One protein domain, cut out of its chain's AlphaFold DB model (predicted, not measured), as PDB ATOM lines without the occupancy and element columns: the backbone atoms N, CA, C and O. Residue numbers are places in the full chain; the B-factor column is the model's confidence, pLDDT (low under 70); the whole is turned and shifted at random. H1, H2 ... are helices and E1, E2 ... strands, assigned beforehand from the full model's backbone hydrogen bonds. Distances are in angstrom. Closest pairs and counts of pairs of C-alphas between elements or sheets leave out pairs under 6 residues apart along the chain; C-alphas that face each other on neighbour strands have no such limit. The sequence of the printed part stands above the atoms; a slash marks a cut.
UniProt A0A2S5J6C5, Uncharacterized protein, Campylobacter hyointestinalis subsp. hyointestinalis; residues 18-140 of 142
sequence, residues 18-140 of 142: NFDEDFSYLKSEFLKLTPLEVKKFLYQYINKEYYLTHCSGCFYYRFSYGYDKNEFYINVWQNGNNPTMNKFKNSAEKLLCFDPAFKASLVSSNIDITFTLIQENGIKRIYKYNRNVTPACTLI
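What this domain is: This is residues 18 to 140 of the 142 residues of an uncharacterized protein of Campylobacter hyointestinalis subsp. hyointestinalis (UniProt A0A2S5J6C5). Picture one twisted sheet of four strands as a wall, with helices H2 and H4 over one face and the other face bare of helices. H5 meets H4 at a corner near one end of the sheet, H1 packs on H5 farther from the sheet, and the short H3 runs by the edge strand E1. The printed part has 123 residues, with five named helices and four named strands in the order H1 H2 H3 E1 E2 H4 H5 E3 E4; the class is mixed, helices and strands. The sheet is mixed too, in the order E1 E2 E3 E4. The whole is compact, with a radius of gyration of the C-alphas of 14.4 A and spans of 43 by 33 by 28 A.

Where its parts are: Find C-alpha 19 at (625.501, 637.904, 760.396); from there H1 runs 16.1 A to residue 30. H2 is residues 35 to 45, 15.1 A, and H3 residues 48 to 53, 8.9 A. Next come E1, residues 59 to 65, 19.5 A, and E2, residues 71 to 78, 22.0 A. H4 begins at C-alpha 85, (608.224, 634.439, 781.806), and runs 19.9 A to residue 98; H5 is residues 100 to 108, 11.7 A. E3 is residues 112 to 118, 18.8 A, and E4, residues 124 to 129, 16.6 A, ends at C-alpha 129, (606.100, 639.462, 766.338).

How they stand to each other: Begin at the sheet. E1 and E2 form an antiparallel hairpin, with N 62 and O 75 at 2.8 A. E2 and E3 are parallel, with N 74 and O 114 at 2.8 A; E2, H4, H5 and E3 make a strand-helix-strand unit, two parallel neighbour strands with helices between, its crossover right-handed. E3 and E4 form the other antiparallel hairpin, with N 115 and O 127 at 2.8 A. H2 and H4 lie on the same face, making two layers, helices over one face of a sheet. H2 is over E1 at a height of 8.6 A, H4 over E3 and only just over E4, with 3 C-alphas on it, at 10.1 A. H3 and H5 only graze the sheet. H5 touches H1, closest C-alphas Phe 23 and Pro 100, 4.5 A, at a steep tilt of 45 degrees. H4 and H5 touch only at the corner, with residues 95 to 97 of H4 alone; the C-alphas of Leu 96 and Phe 102 are closest, 5.1 A. In all five helices every O i to N i+4 pair is within hydrogen-bond range.

The domain as a whole: The C-alphas farthest apart are those of Lys 32 and Asn 81, 43.4 A. The printed part has no cut, and no link is long. Look at the B-factor column for low confidence, under 70, at residues 49 to 60 and 79 to 84; the mean pLDDT of the printed part is 82.7.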
ATOM      1  N   ASN A  18     629.489 635.972 759.169       81.75
ATOM      2  CA  ASN A  18     629.088 637.366 759.152       81.75
ATOM      3  C   ASN A  18     627.563 637.544 759.055       81.75
ATOM      4  O   ASN A  18     626.971 637.652 757.982       81.75
ATOM      5  N   PHE A  19     626.936 637.663 760.226       86.44
ATOM      6  CA  PHE A  19     625.501 637.904 760.396       86.44
ATOM      7  C   PHE A  19     624.925 639.005 759.482       86.44
ATOM      8  O   PHE A  19     623.807 638.864 758.984       86.44
ATOM      9  N   ASP A  20     625.652 640.110 759.276       87.88
ATOM     10  CA  ASP A  20     625.156 641.263 758.513       87.88
ATOM     11  C   ASP A  20     625.038 640.975 757.009       87.88
ATOM     12  O   ASP A  20     624.121 641.479 756.349       87.88
ATOM     13  N   GLU A  21     625.934 640.144 756.475       91.12
ATOM     14  CA  GLU A  21     625.912 639.707 755.079       91.12
ATOM     15  C   GLU A  21     624.713 638.786 754.837       91.12
ATOM     16  O   GLU A  21     623.874 639.066 753.973       91.12
ATOM     17  N   ASP A  22     624.560 637.768 755.688       90.62
ATOM     18  CA  ASP A  22     623.456 636.810 755.622       90.62
ATOM     19  C   ASP A  22     622.099 637.513 755.778       90.62
ATOM     20  O   ASP A  22     621.161 637.269 755.015       90.62
ATOM     21  N   PHE A  23     621.991 638.440 756.739       92.25
ATOM     22  CA  PHE A  23     620.787 639.241 756.940       92.25
ATOM     23  C   PHE A  23     620.462 640.085 755.707       92.25
ATOM     24  O   PHE A  23     619.309 640.109 755.276       92.25
ATOM     25  N   SER A  24     621.448 640.774 755.126       92.69
ATOM     26  CA  SER A  24     621.235 641.646 753.965       92.69
ATOM     27  C   SER A  24     620.776 640.859 752.739       92.69
ATOM     28  O   SER A  24     619.832 641.277 752.057       92.69
ATOM     29  N   TYR A  25     621.387 639.698 752.499       93.56
ATOM     30  CA  TYR A  25     620.996 638.784 751.433       93.56
ATOM     31  C   TYR A  25     619.565 638.262 751.632       93.56
ATOM     32  O   TYR A  25     618.698 638.487 750.784       93.56
ATOM     33  N   LEU A  26     619.272 637.650 752.787       94.88
ATOM     34  CA  LEU A  26     617.952 637.084 753.089       94.88
ATOM     35  C   LEU A  26     616.854 638.148 753.077       94.88
ATOM     36  O   LEU A  26     615.758 637.910 752.574       94.88
ATOM     37  N   LYS A  27     617.151 639.353 753.576       93.44
ATOM     38  CA  LYS A  27     616.239 640.498 753.527       93.44
ATOM     39  C   LYS A  27     615.860 640.844 752.087       93.44
ATOM     40  O   LYS A  27     614.685 641.115 751.846       93.44
ATOM     41  N   SER A  28     616.823 640.854 751.160       94.00
ATOM     42  CA  SER A  28     616.586 641.138 749.736       94.00
ATOM     43  C   SER A  28     615.772 640.036 749.061       94.00
ATOM     44  O   SER A  28     614.822 640.325 748.334       94.00
ATOM     45  N   GLU A  29     616.093 638.774 749.348       93.88
ATOM     46  CA  GLU A  29     615.380 637.632 748.779       93.88
ATOM     47  C   GLU A  29     613.940 637.543 749.288       93.88
ATOM     48  O   GLU A  29     613.012 637.392 748.497       93.88
ATOM     49  N   PHE A  30     613.706 637.734 750.587       94.56
ATOM     50  CA  PHE A  30     612.362 637.639 751.164       94.56
ATOM     51  C   PHE A  30     611.396 638.710 750.650       94.56
ATOM     52  O   PHE A  30     610.196 638.457 750.623       94.56
ATOM     53  N   LEU A  31     611.889 639.866 750.182       91.75
ATOM     54  CA  LEU A  31     611.048 640.880 749.526       91.75
ATOM     55  C   LEU A  31     610.449 640.394 748.197       91.75
ATOM     56  O   LEU A  31     609.454 640.949 747.738       91.75
ATOM     57  N   LYS A  32     611.056 639.380 747.572       93.19
ATOM     58  CA  LYS A  32     610.622 638.802 746.291       93.19
ATOM     59  C   LYS A  32     609.711 637.586 746.478       93.19
ATOM     60  O   LYS A  32     609.129 637.111 745.506       93.19
ATOM     61  N   LEU A  33     609.609 637.069 747.703       91.62
ATOM     62  CA  LEU A  33     608.892 635.840 748.027       91.62
ATOM     63  C   LEU A  33     607.510 636.124 748.615       91.62
ATOM     64  O   LEU A  33     607.274 637.115 749.308       91.62
ATOM     65  N   THR A  34     606.586 635.196 748.395       92.50
ATOM     66  CA  THR A  34     605.298 635.205 749.088       92.50
ATOM     67  C   THR A  34     605.472 634.854 750.573       92.50
ATOM     68  O   THR A  34     606.383 634.107 750.942       92.50
ATOM     69  N   PRO A  35     604.548 635.285 751.454       91.50
ATOM     70  CA  PRO A  35     604.543 634.869 752.857       91.50
ATOM     71  C   PRO A  35     604.615 633.347 753.054       91.50
ATOM     72  O   PRO A  35     605.244 632.864 753.994       91.50
ATOM     73  N   LEU A  36     603.978 632.566 752.172       91.88
ATOM     74  CA  LEU A  36     604.021 631.105 752.224       91.88
ATOM     75  C   LEU A  36     605.422 630.552 751.950       91.88
ATOM     76  O   LEU A  36     605.859 629.640 752.648       91.88
ATOM     77  N   GLU A  37     606.121 631.098 750.959       92.81
ATOM     78  CA  GLU A  37     607.484 630.688 750.613       92.81
ATOM     79  C   GLU A  37     608.473 631.038 751.724       92.81
ATOM     80  O   GLU A  37     609.274 630.185 752.100       92.81
ATOM     81  N   VAL A  38     608.349 632.221 752.333       92.94
ATOM     82  CA  VAL A  38     609.177 632.607 753.488       92.94
ATOM     83  C   VAL A  38     608.948 631.658 754.671       92.94
ATOM     84  O   VAL A  38     609.905 631.154 755.255       92.94
ATOM     85  N   LYS A  39     607.693 631.324 755.004       92.81
ATOM     86  CA  LYS A  39     607.392 630.351 756.076       92.81
ATOM     87  C   LYS A  39     607.960 628.958 755.780       92.81
ATOM     88  O   LYS A  39     608.473 628.304 756.688       92.81
ATOM     89  N   LYS A  40     607.872 628.498 754.525       92.00
ATOM     90  CA  LYS A  40     608.461 627.221 754.084       92.00
ATOM     91  C   LYS A  40     609.976 627.228 754.244       92.00
ATOM     92  O   LYS A  40     610.515 626.268 754.789       92.00
ATOM     93  N   PHE A  41     610.619 628.319 753.832       92.94
ATOM     94  CA  PHE A  41     612.047 628.520 754.020       92.94
ATOM     95  C   PHE A  41     612.417 628.436 755.503       92.94
ATOM     96  O   PHE A  41     613.221 627.586 755.865       92.94
ATOM     97  N   LEU A  42     611.776 629.218 756.382       91.62
ATOM     98  CA  LEU A  42     612.067 629.206 757.826       91.62
ATOM     99  C   LEU A  42     611.914 627.807 758.445       91.62
ATOM    100  O   LEU A  42     612.712 627.398 759.286       91.62
ATOM    101  N   TYR A  43     610.906 627.046 758.008       90.12
ATOM    102  CA  TYR A  43     610.662 625.685 758.491       90.12
ATOM    103  C   TYR A  43     611.752 624.681 758.085       90.12
ATOM    104  O   TYR A  43     611.963 623.691 758.794       90.12
ATOM    105  N   GLN A  44     612.392 624.898 756.935       89.31
ATOM    106  CA  GLN A  44     613.499 624.082 756.430       89.31
ATOM    107  C   GLN A  44     614.851 624.548 756.977       89.31
ATOM    108  O   GLN A  44     615.692 623.712 757.282       89.31
ATOM    109  N   TYR A  45     615.028 625.861 757.121       88.25
ATOM    110  CA  TYR A  45     616.237 626.504 757.627       88.25
ATOM    111  C   TYR A  45     616.515 626.148 759.092       88.25
ATOM    112  O   TYR A  45     617.662 625.922 759.470       88.25
ATOM    113  N   ILE A  46     615.477 626.069 759.933       82.50
ATOM    114  CA  ILE A  46     615.688 625.816 761.358       82.50
ATOM    115  C   ILE A  46     616.210 624.394 761.615       82.50
ATOM    116  O   ILE A  46     615.552 623.398 761.301       82.50
ATOM    117  N   ASN A  47     617.378 624.291 762.257       76.25
ATOM    118  CA  ASN A  47     617.906 623.012 762.724       76.25
ATOM    119  C   ASN A  47     617.120 622.540 763.957       76.25
ATOM    120  O   ASN A  47     617.426 622.887 765.097       76.25
ATOM    121  N   LYS A  48     616.088 621.733 763.718       71.56
ATOM    122  CA  LYS A  48     615.180 621.232 764.761       71.56
ATOM    123  C   LYS A  48     615.914 620.402 765.814       71.56
ATOM    124  O   LYS A  48     615.554 620.480 766.981       71.56
ATOM    125  N   GLU A  49     616.947 619.655 765.426       60.72
ATOM    126  CA  GLU A  49     617.722 618.802 766.336       60.72
ATOM    127  C   GLU A  49     618.570 619.627 767.310       60.72
ATOM    128  O   GLU A  49     618.634 619.308 768.498       60.72
ATOM    129  N   TYR A  50     619.143 620.743 766.852       63.66
ATOM    130  CA  TYR A  50     619.902 621.662 767.705       63.66
ATOM    131  C   TYR A  50     619.033 622.273 768.819       63.66
ATOM    132  O   TYR A  50     619.420 622.271 769.990       63.66
ATOM    133  N   TYR A  51     617.815 622.713 768.480       58.50
ATOM    134  CA  TYR A  51     616.867 623.283 769.449       58.50
ATOM    135  C   TYR A  51     616.239 622.243 770.396       58.50
ATOM    136  O   TYR A  51     615.718 622.621 771.444       58.50
ATOM    137  N   LEU A  52     616.309 620.947 770.068       53.09
ATOM    138  CA  LEU A  52     615.864 619.848 770.938       53.09
ATOM    139  C   LEU A  52     616.947 619.379 771.926       53.09
ATOM    140  O   LEU A  52     616.610 618.815 772.964       53.09
ATOM    141  N   THR A  53     618.231 619.598 771.625       44.94
ATOM    142  CA  THR A  53     619.361 618.974 772.344       44.94
ATOM    143  C   THR A  53     620.087 619.900 773.322       44.94
ATOM    144  O   THR A  53     620.615 619.423 774.321       44.94
ATOM    145  N   HIS A  54     620.077 621.219 773.107       44.94
ATOM    146  CA  HIS A  54     620.842 622.180 773.926       44.94
ATOM    147  C   HIS A  54     620.045 622.821 775.078       44.94
ATOM    148  O   HIS A  54     620.430 623.865 775.608       44.94
ATOM    149  N   CYS A  55     618.933 622.215 775.505       46.97
ATOM    150  CA  CYS A  55     618.165 622.726 776.639       46.97
ATOM    151  C   CYS A  55     618.632 622.130 777.968       46.97
ATOM    152  O   CYS A  55     618.241 621.033 778.363       46.97
ATOM    153  N   SER A  56     619.379 622.934 778.726       40.50
ATOM    154  CA  SER A  56     619.470 622.826 780.181       40.50
ATOM    155  C   SER A  56     618.089 623.115 780.798       40.50
ATOM    156  O   SER A  56     617.797 624.247 781.188       40.50
ATOM    157  N   GLY A  57     617.222 622.098 780.814       51.56
ATOM    158  CA  GLY A  57     615.855 622.149 781.343       51.56
ATOM    159  C   GLY A  57     614.774 622.004 780.267       51.56
ATOM    160  O   GLY A  57     614.257 622.998 779.783       51.56
ATOM    161  N   CYS A  58     614.446 620.759 779.912       54.00
ATOM    162  CA  CYS A  58     613.130 620.245 779.493       54.00
ATOM    163  C   CYS A  58     612.183 621.115 778.631       54.00
ATOM    164  O   CYS A  58     610.965 621.056 778.829       54.00
ATOM    165  N   PHE A  59     612.682 621.896 777.671       63.88
ATOM    166  CA  PHE A  59     611.831 622.529 776.662       63.88
ATOM    167  C   PHE A  59     611.803 621.701 775.377       63.88
ATOM    168  O   PHE A  59     612.845 621.414 774.794       63.88
ATOM    169  N   TYR A  60     610.607 621.371 774.898       69.81
ATOM    170  CA  TYR A  60     610.392 620.764 773.588       69.81
ATOM    171  C   TYR A  60     609.900 621.832 772.625       69.81
ATOM    172  O   TYR A  60     608.862 622.441 772.867       69.81
ATOM    173  N   TYR A  61     610.612 622.047 771.524       74.62
ATOM    174  CA  TYR A  61     610.212 622.999 770.492       74.62
ATOM    175  C   TYR A  61     609.515 622.266 769.342       74.62
ATOM    176  O   TYR A  61     610.020 621.271 768.823       74.62
ATOM    177  N   ARG A  62     608.367 622.779 768.892       82.31
ATOM    178  CA  ARG A  62     607.699 622.365 767.654       82.31
ATOM    179  C   ARG A  62     607.478 623.575 766.775       82.31
ATOM    180  O   ARG A  62     606.739 624.497 767.119       82.31
ATOM    181  N   PHE A  63     608.073 623.492 765.603       84.81
ATOM    182  CA  PHE A  63     607.932 624.467 764.541       84.81
ATOM    183  C   PHE A  63     606.800 624.025 763.617       84.81
ATOM    184  O   PHE A  63     606.667 622.838 763.317       84.81
ATOM    185  N   SER A  64     605.970 624.955 763.172       86.69
ATOM    186  CA  SER A  64     604.975 624.721 762.124       86.69
ATOM    187  C   SER A  64     604.611 626.037 761.448       86.69
ATOM    188  O   SER A  64     605.002 627.108 761.896       86.69
ATOM    189  N   TYR A  65     603.861 625.980 760.356       88.00
ATOM    190  CA  TYR A  65     603.333 627.173 759.703       88.00
ATOM    191  C   TYR A  65     601.933 626.893 759.164       88.00
ATOM    192  O   TYR A  65     601.621 625.762 758.787       88.00
ATOM    193  N   GLY A  66     601.075 627.914 759.153       81.81
ATOM    194  CA  GLY A  66     599.745 627.810 758.550       81.81
ATOM    195  C   GLY A  66     599.834 627.887 757.027       81.81
ATOM    196  O   GLY A  66     600.636 628.662 756.507       81.81
ATOM    197  N   TYR A  67     599.017 627.128 756.297       78.69
ATOM    198  CA  TYR A  67     598.920 627.283 754.838       78.69
ATOM    199  C   TYR A  67     598.118 628.539 754.476       78.69
ATOM    200  O   TYR A  67     598.596 629.355 753.693       78.69
ATOM    201  N   ASP A  68     596.992 628.756 755.159       77.94
ATOM    202  CA  ASP A  68     596.040 629.836 754.850       77.94
ATOM    203  C   ASP A  68     596.261 631.116 755.669       77.94
ATOM    204  O   ASP A  68     595.685 632.163 755.390       77.94
ATOM    205  N   LYS A  69     597.100 631.045 756.707       83.75
ATOM    206  CA  LYS A  69     597.453 632.182 757.569       83.75
ATOM    207  C   LYS A  69     598.906 632.545 757.356       83.75
ATOM    208  O   LYS A  69     599.745 631.649 757.307       83.75
ATOM    209  N   ASN A  70     599.243 633.830 757.307       87.31
ATOM    210  CA  ASN A  70     600.632 634.296 757.241       87.31
ATOM    211  C   ASN A  70     601.342 634.165 758.594       87.31
ATOM    212  O   ASN A  70     601.926 635.118 759.079       87.31
ATOM    213  N   GLU A  71     601.274 632.995 759.221       91.44
ATOM    214  CA  GLU A  71     601.757 632.786 760.577       91.44
ATOM    215  C   GLU A  71     602.718 631.594 760.634       91.44
ATOM    216  O   GLU A  71     602.434 630.508 760.109       91.44
ATOM    217  N   PHE A  72     603.872 631.831 761.251       91.62
ATOM    218  CA  PHE A  72     604.882 630.844 761.600       91.62
ATOM    219  C   PHE A  72     604.818 630.599 763.106       91.62
ATOM    220  O   PHE A  72     604.898 631.536 763.898       91.62
ATOM    221  N   TYR A  73     604.671 629.344 763.508       90.38
ATOM    222  CA  TYR A  73     604.451 628.956 764.894       90.38
ATOM    223  C   TYR A  73     605.692 628.292 765.480       90.38
ATOM    224  O   TYR A  73     606.243 627.349 764.910       90.38
ATOM    225  N   ILE A  74     606.067 628.743 766.672       89.56
ATOM    226  CA  ILE A  74     607.108 628.160 767.513       89.56
ATOM    227  C   ILE A  74     606.448 627.807 768.840       89.56
ATOM    228  O   ILE A  74     606.278 628.645 769.722       89.56
ATOM    229  N   ASN A  75     606.015 626.560 768.967       87.06
ATOM    230  CA  ASN A  75     605.408 626.065 770.194       87.06
ATOM    231  C   ASN A  75     606.490 625.454 771.073       87.06
ATOM    232  O   ASN A  75     607.305 624.672 770.591       87.06
ATOM    233  N   VAL A  76     606.485 625.801 772.349       82.94
ATOM    234  CA  VAL A  76     607.464 625.352 773.329       82.94
ATOM    235  C   VAL A  76     606.708 624.716 774.479       82.94
ATOM    236  O   VAL A  76     605.990 625.401 775.204       82.94
ATOM    237  N   TRP A  77     606.832 623.401 774.627       81.19
ATOM    238  CA  TRP A  77     606.328 622.694 775.799       81.19
ATOM    239  C   TRP A  77     607.413 622.665 776.830       81.19
ATOM    240  O   TRP A  77     608.574 622.434 776.506       81.19
ATOM    241  N   GLN A  78     607.013 622.837 778.068       74.44
ATOM    242  CA  GLN A  78     607.936 622.742 779.159       74.44
ATOM    243  C   GLN A  78     607.473 621.711 780.167       74.44
ATOM    244  O   GLN A  78     606.314 621.728 780.574       74.44
ATOM    245  N   ASN A  79     608.415 620.869 780.581       65.12
ATOM    246  CA  ASN A  79     608.247 619.933 781.677       65.12
ATOM    247  C   ASN A  79     609.047 620.420 782.912       65.12
ATOM    248  O   ASN A  79     610.193 620.859 782.777       65.12
ATOM    249  N   GLY A  80     608.442 620.425 784.104       62.38
ATOM    250  CA  GLY A  80     609.079 620.866 785.359       62.38
ATOM    251  C   GLY A  80     609.204 622.389 785.607       62.38
ATOM    252  O   GLY A  80     608.403 623.195 785.136       62.38
ATOM    253  N   ASN A  81     610.192 622.786 786.432       56.34
ATOM    254  CA  ASN A  81     610.289 624.101 787.098       56.34
ATOM    255  C   ASN A  81     610.053 625.323 786.188       56.34
ATOM    256  O   ASN A  81     610.795 625.562 785.237       56.34
ATOM    257  N   ASN A  82     609.070 626.152 786.564       58.62
ATOM    258  CA  ASN A  82     608.665 627.384 785.882       58.62
ATOM    259  C   ASN A  82     609.870 628.292 785.526       58.62
ATOM    260  O   ASN A  82     610.452 628.926 786.409       58.62
ATOM    261  N   PRO A  83     610.228 628.461 784.245       58.28
ATOM    262  CA  PRO A  83     611.124 629.490 783.794       58.28
ATOM    263  C   PRO A  83     610.331 630.766 783.969       58.28
ATOM    264  O   PRO A  83     609.192 630.910 783.517       58.28
ATOM    265  N   THR A  84     610.937 631.728 784.637       65.25
ATOM    266  CA  THR A  84     610.359 633.061 784.702       65.25
ATOM    267  C   THR A  84     609.997 633.498 783.287       65.25
ATOM    268  O   THR A  84     610.839 633.397 782.398       65.25
ATOM    269  N   MET A  85     608.768 633.970 783.088       73.12
ATOM    270  CA  MET A  85     608.224 634.439 781.806       73.12
ATOM    271  C   MET A  85     609.236 635.234 780.968       73.12
ATOM    272  O   MET A  85     609.368 635.055 779.760       73.12
ATOM    273  N   ASN A  86     610.006 636.077 781.656       78.44
ATOM    274  CA  ASN A  86     611.043 636.918 781.080       78.44
ATOM    275  C   ASN A  86     612.148 636.118 780.382       78.44
ATOM    276  O   ASN A  86     612.648 636.571 779.364       78.44
ATOM    277  N   LYS A  87     612.512 634.927 780.875       78.00
ATOM    278  CA  LYS A  87     613.488 634.038 780.226       78.00
ATOM    279  C   LYS A  87     612.955 633.507 778.901       78.00
ATOM    280  O   LYS A  87     613.670 633.584 777.913       78.00
ATOM    281  N   PHE A  88     611.708 633.029 778.860       80.81
ATOM    282  CA  PHE A  88     611.103 632.544 777.615       80.81
ATOM    283  C   PHE A  88     610.991 633.661 776.574       80.81
ATOM    284  O   PHE A  88     611.460 633.499 775.449       80.81
ATOM    285  N   LYS A  89     610.446 634.815 776.982       84.69
ATOM    286  CA  LYS A  89     610.367 636.000 776.125       84.69
ATOM    287  C   LYS A  89     611.756 636.404 775.616       84.69
ATOM    288  O   LYS A  89     611.935 636.541 774.416       84.69
ATOM    289  N   ASN A  90     612.749 636.516 776.497       84.06
ATOM    290  CA  ASN A  90     614.111 636.888 776.114       84.06
ATOM    291  C   ASN A  90     614.731 635.882 775.129       84.06
ATOM    292  O   ASN A  90     615.344 636.292 774.154       84.06
ATOM    293  N   SER A  91     614.543 634.574 775.325       79.94
ATOM    294  CA  SER A  91     615.025 633.558 774.375       79.94
ATOM    295  C   SER A  91     614.347 633.662 773.007       79.94
ATOM    296  O   SER A  91     615.022 633.562 771.984       79.94
ATOM    297  N   ALA A  92     613.032 633.901 772.973       85.62
ATOM    298  CA  ALA A  92     612.306 634.137 771.728       85.62
ATOM    299  C   ALA A  92     612.835 635.386 771.005       85.62
ATOM    300  O   ALA A  92     613.129 635.344 769.814       85.62
ATOM    301  N   GLU A  93     613.028 636.485 771.733       89.00
ATOM    302  CA  GLU A  93     613.535 637.731 771.160       89.00
ATOM    303  C   GLU A  93     615.005 637.618 770.725       89.00
ATOM    304  O   GLU A  93     615.366 638.160 769.683       89.00
ATOM    305  N   LYS A  94     615.839 636.844 771.434       85.56
ATOM    306  CA  LYS A  94     617.201 636.501 770.992       85.56
ATOM    307  C   LYS A  94     617.197 635.792 769.641       85.56
ATOM    308  O   LYS A  94     617.969 636.186 768.773       85.56
ATOM    309  N   LEU A  95     616.326 634.797 769.450       86.31
ATOM    310  CA  LEU A  95     616.189 634.117 768.158       86.31
ATOM    311  C   LEU A  95     615.848 635.122 767.053       86.31
ATOM    312  O   LEU A  95     616.508 635.164 766.025       86.31
ATOM    313  N   LEU A  96     614.862 635.986 767.295       89.38
ATOM    314  CA  LEU A  96     614.434 636.994 766.324       89.38
ATOM    315  C   LEU A  96     615.504 638.048 766.001       89.38
ATOM    316  O   LEU A  96     615.488 638.617 764.912       89.38
ATOM    317  N   CYS A  97     616.402 638.341 766.941       88.00
ATOM    318  CA  CYS A  97     617.413 639.384 766.790       88.00
ATOM    319  C   CYS A  97     618.751 638.883 766.245       88.00
ATOM    320  O   CYS A  97     619.433 639.646 765.557       88.00
ATOM    321  N   PHE A  98     619.130 637.643 766.566       86.12
ATOM    322  CA  PHE A  98     620.456 637.092 766.282       86.12
ATOM    323  C   PHE A  98     620.456 635.954 765.265       86.12
ATOM    324  O   PHE A  98     621.535 635.504 764.887       86.12
ATOM    325  N   ASP A  99     619.289 635.531 764.783       89.06
ATOM    326  CA  ASP A  99     619.192 634.692 763.597       89.06
ATOM    327  C   ASP A  99     618.847 635.552 762.365       89.06
ATOM    328  O   ASP A  99     617.825 636.255 762.367       89.06
ATOM    329  N   PRO A 100     619.688 635.545 761.315       91.12
ATOM    330  CA  PRO A 100     619.520 636.434 760.171       91.12
ATOM    331  C   PRO A 100     618.242 636.130 759.382       91.12
ATOM    332  O   PRO A 100     617.605 637.063 758.891       91.12
ATOM    333  N   ALA A 101     617.802 634.868 759.318       92.56
ATOM    334  CA  ALA A 101     616.572 634.489 758.632       92.56
ATOM    335  C   ALA A 101     615.336 634.962 759.397       92.56
ATOM    336  O   ALA A 101     614.441 635.577 758.808       92.56
ATOM    337  N   PHE A 102     615.291 634.756 760.716       91.75
ATOM    338  CA  PHE A 102     614.177 635.263 761.521       91.75
ATOM    339  C   PHE A 102     614.119 636.792 761.497       91.75
ATOM    340  O   PHE A 102     613.044 637.354 761.262       91.75
ATOM    341  N   LYS A 103     615.261 637.477 761.627       91.81
ATOM    342  CA  LYS A 103     615.315 638.941 761.537       91.81
ATOM    343  C   LYS A 103     614.876 639.455 760.166       91.81
ATOM    344  O   LYS A 103     614.071 640.382 760.092       91.81
ATOM    345  N   ALA A 104     615.359 638.850 759.078       93.19
ATOM    346  CA  ALA A 104     614.951 639.204 757.718       93.19
ATOM    347  C   ALA A 104     613.444 639.018 757.522       93.19
ATOM    348  O   ALA A 104     612.782 639.884 756.951       93.19
ATOM    349  N   SER A 105     612.881 637.931 758.052       92.75
ATOM    350  CA  SER A 105     611.453 637.651 757.924       92.75
ATOM    351  C   SER A 105     610.575 638.704 758.613       92.75
ATOM    352  O   SER A 105     609.575 639.120 758.030       92.75
ATOM    353  N   LEU A 106     610.986 639.237 759.770       90.81
ATOM    354  CA  LEU A 106     610.277 640.335 760.435       90.81
ATOM    355  C   LEU A 106     610.298 641.642 759.636       90.81
ATOM    356  O   LEU A 106     609.331 642.392 759.679       90.81
ATOM    357  N   VAL A 107     611.389 641.941 758.929       85.56
ATOM    358  CA  VAL A 107     611.554 643.230 758.236       85.56
ATOM    359  C   VAL A 107     610.973 643.203 756.821       85.56
ATOM    360  O   VAL A 107     610.429 644.207 756.362       85.56
ATOM    361  N   SER A 108     611.090 642.070 756.129       80.12
ATOM    362  CA  SER A 108     610.830 641.970 754.688       80.12
ATOM    363  C   SER A 108     609.567 641.211 754.316       80.12
ATOM    364  O   SER A 108     609.190 641.227 753.147       80.12
ATOM    365  N   SER A 109     608.902 640.542 755.258       74.25
ATOM    366  CA  SER A 109     607.732 639.724 754.936       74.25
ATOM    367  C   SER A 109     606.517 640.092 755.782       74.25
ATOM    368  O   SER A 109     606.629 640.515 756.931       74.25
ATOM    369  N   ASN A 110     605.322 639.940 755.206       82.88
ATOM    370  CA  ASN A 110     604.061 640.120 755.926       82.88
ATOM    371  C   ASN A 110     603.683 638.835 756.678       82.88
ATOM    372  O   ASN A 110     602.580 638.317 756.494       82.88
ATOM    373  N   ILE A 111     604.636 638.278 757.434       89.88
ATOM    374  CA  ILE A 111     604.412 637.117 758.292       89.88
ATOM    375  C   ILE A 111     604.378 637.537 759.756       89.88
ATOM    376  O   ILE A 111     605.095 638.435 760.195       89.88
ATOM    377  N   ASP A 112     603.566 636.818 760.507       92.81
ATOM    378  CA  ASP A 112     603.542 636.821 761.949       92.81
ATOM    379  C   ASP A 112     604.359 635.635 762.473       92.81
ATOM    380  O   ASP A 112     604.165 634.498 762.045       92.81
ATOM    381  N   ILE A 113     605.255 635.886 763.419       92.62
ATOM    382  CA  ILE A 113     606.028 634.857 764.111       92.62
ATOM    383  C   ILE A 113     605.479 634.740 765.526       92.62
ATOM    384  O   ILE A 113     605.592 635.665 766.336       92.62
ATOM    385  N   THR A 114     604.870 633.597 765.809       93.69
ATOM    386  CA  THR A 114     604.105 633.352 767.027       93.69
ATOM    387  C   THR A 114     604.799 632.307 767.884       93.69
ATOM    388  O   THR A 114     604.854 631.127 767.540       93.69
ATOM    389  N   PHE A 115     605.289 632.740 769.039       91.25
ATOM    390  CA  PHE A 115     605.869 631.891 770.068       91.25
ATOM    391  C   PHE A 115     604.806 631.543 771.101       91.25
ATOM    392  O   PHE A 115     604.233 632.440 771.716       91.25
ATOM    393  N   THR A 116     604.570 630.255 771.333       90.88
ATOM    394  CA  THR A 116     603.621 629.783 772.346       90.88
ATOM    395  C   THR A 116     604.346 628.940 773.384       90.88
ATOM    396  O   THR A 116     604.799 627.850 773.060       90.88
ATOM    397  N   LEU A 117     604.418 629.400 774.632       87.25
ATOM    398  CA  LEU A 117     604.825 628.571 775.769       87.25
ATOM    399  C   LEU A 117     603.603 627.830 776.311       87.25
ATOM    400  O   LEU A 117     602.588 628.459 776.616       87.25
ATOM    401  N   ILE A 118     603.718 626.512 776.442       86.75
ATOM    402  CA  ILE A 118     602.698 625.618 776.988       86.75
ATOM    403  C   ILE A 118     603.270 624.971 778.250       86.75
ATOM    404  O   ILE A 118     604.243 624.219 778.182       86.75
ATOM    405  N   GLN A 119     602.667 625.282 779.395       82.12
ATOM    406  CA  GLN A 119     603.018 624.700 780.691       82.12
ATOM    407  C   GLN A 119     602.273 623.376 780.923       82.12
ATOM    408  O   GLN A 119     601.216 623.146 780.333       82.12
ATOM    409  N   GLU A 120     602.786 622.525 781.817       79.25
ATOM    410  CA  GLU A 120     602.166 621.231 782.164       79.25
ATOM    411  C   GLU A 120     600.724 621.358 782.664       79.25
ATOM    412  O   GLU A 120     599.872 620.540 782.331       79.25
ATOM    413  N   ASN A 121     600.422 622.426 783.406       81.94
ATOM    414  CA  ASN A 121     599.072 622.738 783.883       81.94
ATOM    415  C   ASN A 121     598.136 623.275 782.777       81.94
ATOM    416  O   ASN A 121     597.027 623.719 783.069       81.94
ATOM    417  N   GLY A 122     598.581 623.286 781.516       79.75
ATOM    418  CA  GLY A 122     597.811 623.729 780.357       79.75
ATOM    419  C   GLY A 122     597.804 625.240 780.122       79.75
ATOM    420  O   GLY A 122     597.231 625.683 779.122       79.75
ATOM    421  N   ILE A 123     598.446 626.046 780.978       84.19
ATOM    422  CA  ILE A 123     598.551 627.496 780.771       84.19
ATOM    423  C   ILE A 123     599.356 627.769 779.498       84.19
ATOM    424  O   ILE A 123     600.477 627.285 779.326       84.19
ATOM    425  N   LYS A 124     598.779 628.593 778.617       88.38
ATOM    426  CA  LYS A 124     599.408 629.037 777.372       88.38
ATOM    427  C   LYS A 124     599.772 630.509 777.443       88.38
ATOM    428  O   LYS A 124     598.990 631.336 777.916       88.38
ATOM    429  N   ARG A 125     600.950 630.848 776.934       86.75
ATOM    430  CA  ARG A 125     601.420 632.229 776.796       86.75
ATOM    431  C   ARG A 125     601.921 632.435 775.387       86.75
ATOM    432  O   ARG A 125     602.694 631.622 774.898       86.75
ATOM    433  N   ILE A 126     601.456 633.503 774.752       90.94
ATOM    434  CA  ILE A 126     601.664 633.741 773.329       90.94
ATOM    435  C   ILE A 126     602.363 635.084 773.159       90.94
ATOM    436  O   ILE A 126     601.898 636.093 773.688       90.94
ATOM    437  N   TYR A 127     603.457 635.087 772.403       91.88
ATOM    438  CA  TYR A 127     604.140 636.287 771.937       91.88
ATOM    439  C   TYR A 127     604.127 636.295 770.422       91.88
ATOM    440  O   TYR A 127     604.479 635.302 769.792       91.88
ATOM    441  N   LYS A 128     603.707 637.415 769.844       93.56
ATOM    442  CA  LYS A 128     603.530 637.562 768.407       93.56
ATOM    443  C   LYS A 128     604.363 638.736 767.920       93.56
ATOM    444  O   LYS A 128     604.226 639.838 768.448       93.56
ATOM    445  N   TYR A 129     605.200 638.480 766.925       93.75
ATOM    446  CA  TYR A 129     606.100 639.462 766.338       93.75
ATOM    447  C   TYR A 129     605.881 639.546 764.833       93.75
ATOM    448  O   TYR A 129     605.617 638.540 764.181       93.75
ATOM    449  N   ASN A 130     605.985 640.750 764.288       91.81
ATOM    450  CA  ASN A 130     605.894 641.020 762.855       91.81
ATOM    451  C   ASN A 130     606.594 642.348 762.542       91.81
ATOM    452  O   ASN A 130     607.180 642.969 763.428       91.81
ATOM    453  N   ARG A 131     606.487 642.829 761.300       89.62
ATOM    454  CA  ARG A 131     607.082 644.107 760.870       89.62
ATOM    455  C   ARG A 131     606.715 645.328 761.719       89.62
ATOM    456  O   ARG A 131     607.480 646.285 761.747       89.62
ATOM    457  N   ASN A 132     605.561 645.312 762.384       89.69
ATOM    458  CA  ASN A 132     605.070 646.423 763.204       89.69
ATOM    459  C   ASN A 132     605.338 646.206 764.701       89.69
ATOM    460  O   ASN A 132     605.323 647.160 765.472       89.69
ATOM    461  N   VAL A 133     605.572 644.961 765.116       89.62
ATOM    462  CA  VAL A 133     605.838 644.571 766.503       89.62
ATOM    463  C   VAL A 133     607.140 643.780 766.514       89.62
ATOM    464  O   VAL A 133     607.140 642.552 766.428       89.62
ATOM    465  N   THR A 134     608.258 644.502 766.569       87.88
ATOM    466  CA  THR A 134     609.606 643.921 766.588       87.88
ATOM    467  C   THR A 134     610.221 644.016 767.987       87.88
ATOM    468  O   THR A 134     609.919 644.948 768.737       87.88
ATOM    469  N   PRO A 135     611.067 643.050 768.381       87.31
ATOM    470  CA  PRO A 135     611.808 643.144 769.631       87.31
ATOM    471  C   PRO A 135     612.843 644.274 769.590       87.31
ATOM    472  O   PRO A 135     613.436 644.566 768.550       87.31
ATOM    473  N   ALA A 136     613.112 644.883 770.745       86.88
ATOM    474  CA  ALA A 136     614.141 645.910 770.896       86.88
ATOM    475  C   ALA A 136     615.547 645.277 770.907       86.88
ATOM    476  O   ALA A 136     616.182 645.167 771.956       86.88
ATOM    477  N   CYS A 137     616.033 644.843 769.740       84.12
ATOM    478  CA  CYS A 137     617.260 644.048 769.613       84.12
ATOM    479  C   CYS A 137     618.518 644.698 770.209       84.12
ATOM    480  O   CYS A 137     619.413 643.985 770.648       84.12
ATOM    481  N   THR A 138     618.587 646.030 770.277       80.25
ATOM    482  CA  THR A 138     619.710 646.761 770.894       80.25
ATOM    483  C   THR A 138     619.792 646.589 772.413       80.25
ATOM    484  O   THR A 138     620.846 646.825 772.996       80.25
ATOM    485  N   LEU A 139     618.701 646.175 773.065       78.62
ATOM    486  CA  LEU A 139     618.624 645.973 774.515       78.62
ATOM    487  C   LEU A 139     618.863 644.513 774.929       78.62
ATOM    488  O   LEU A 139     618.939 644.208 776.120       78.62
ATOM    489  N   ILE A 140     618.982 643.604 773.960       77.06
ATOM    490  CA  ILE A 140     619.119 642.169 774.199       77.06
ATOM    491  C   ILE A 140     620.601 641.805 774.129       77.06
ATOM    492  O   ILE A 140     621.260 642.005 773.114       77.06
TER     493      ILE A 140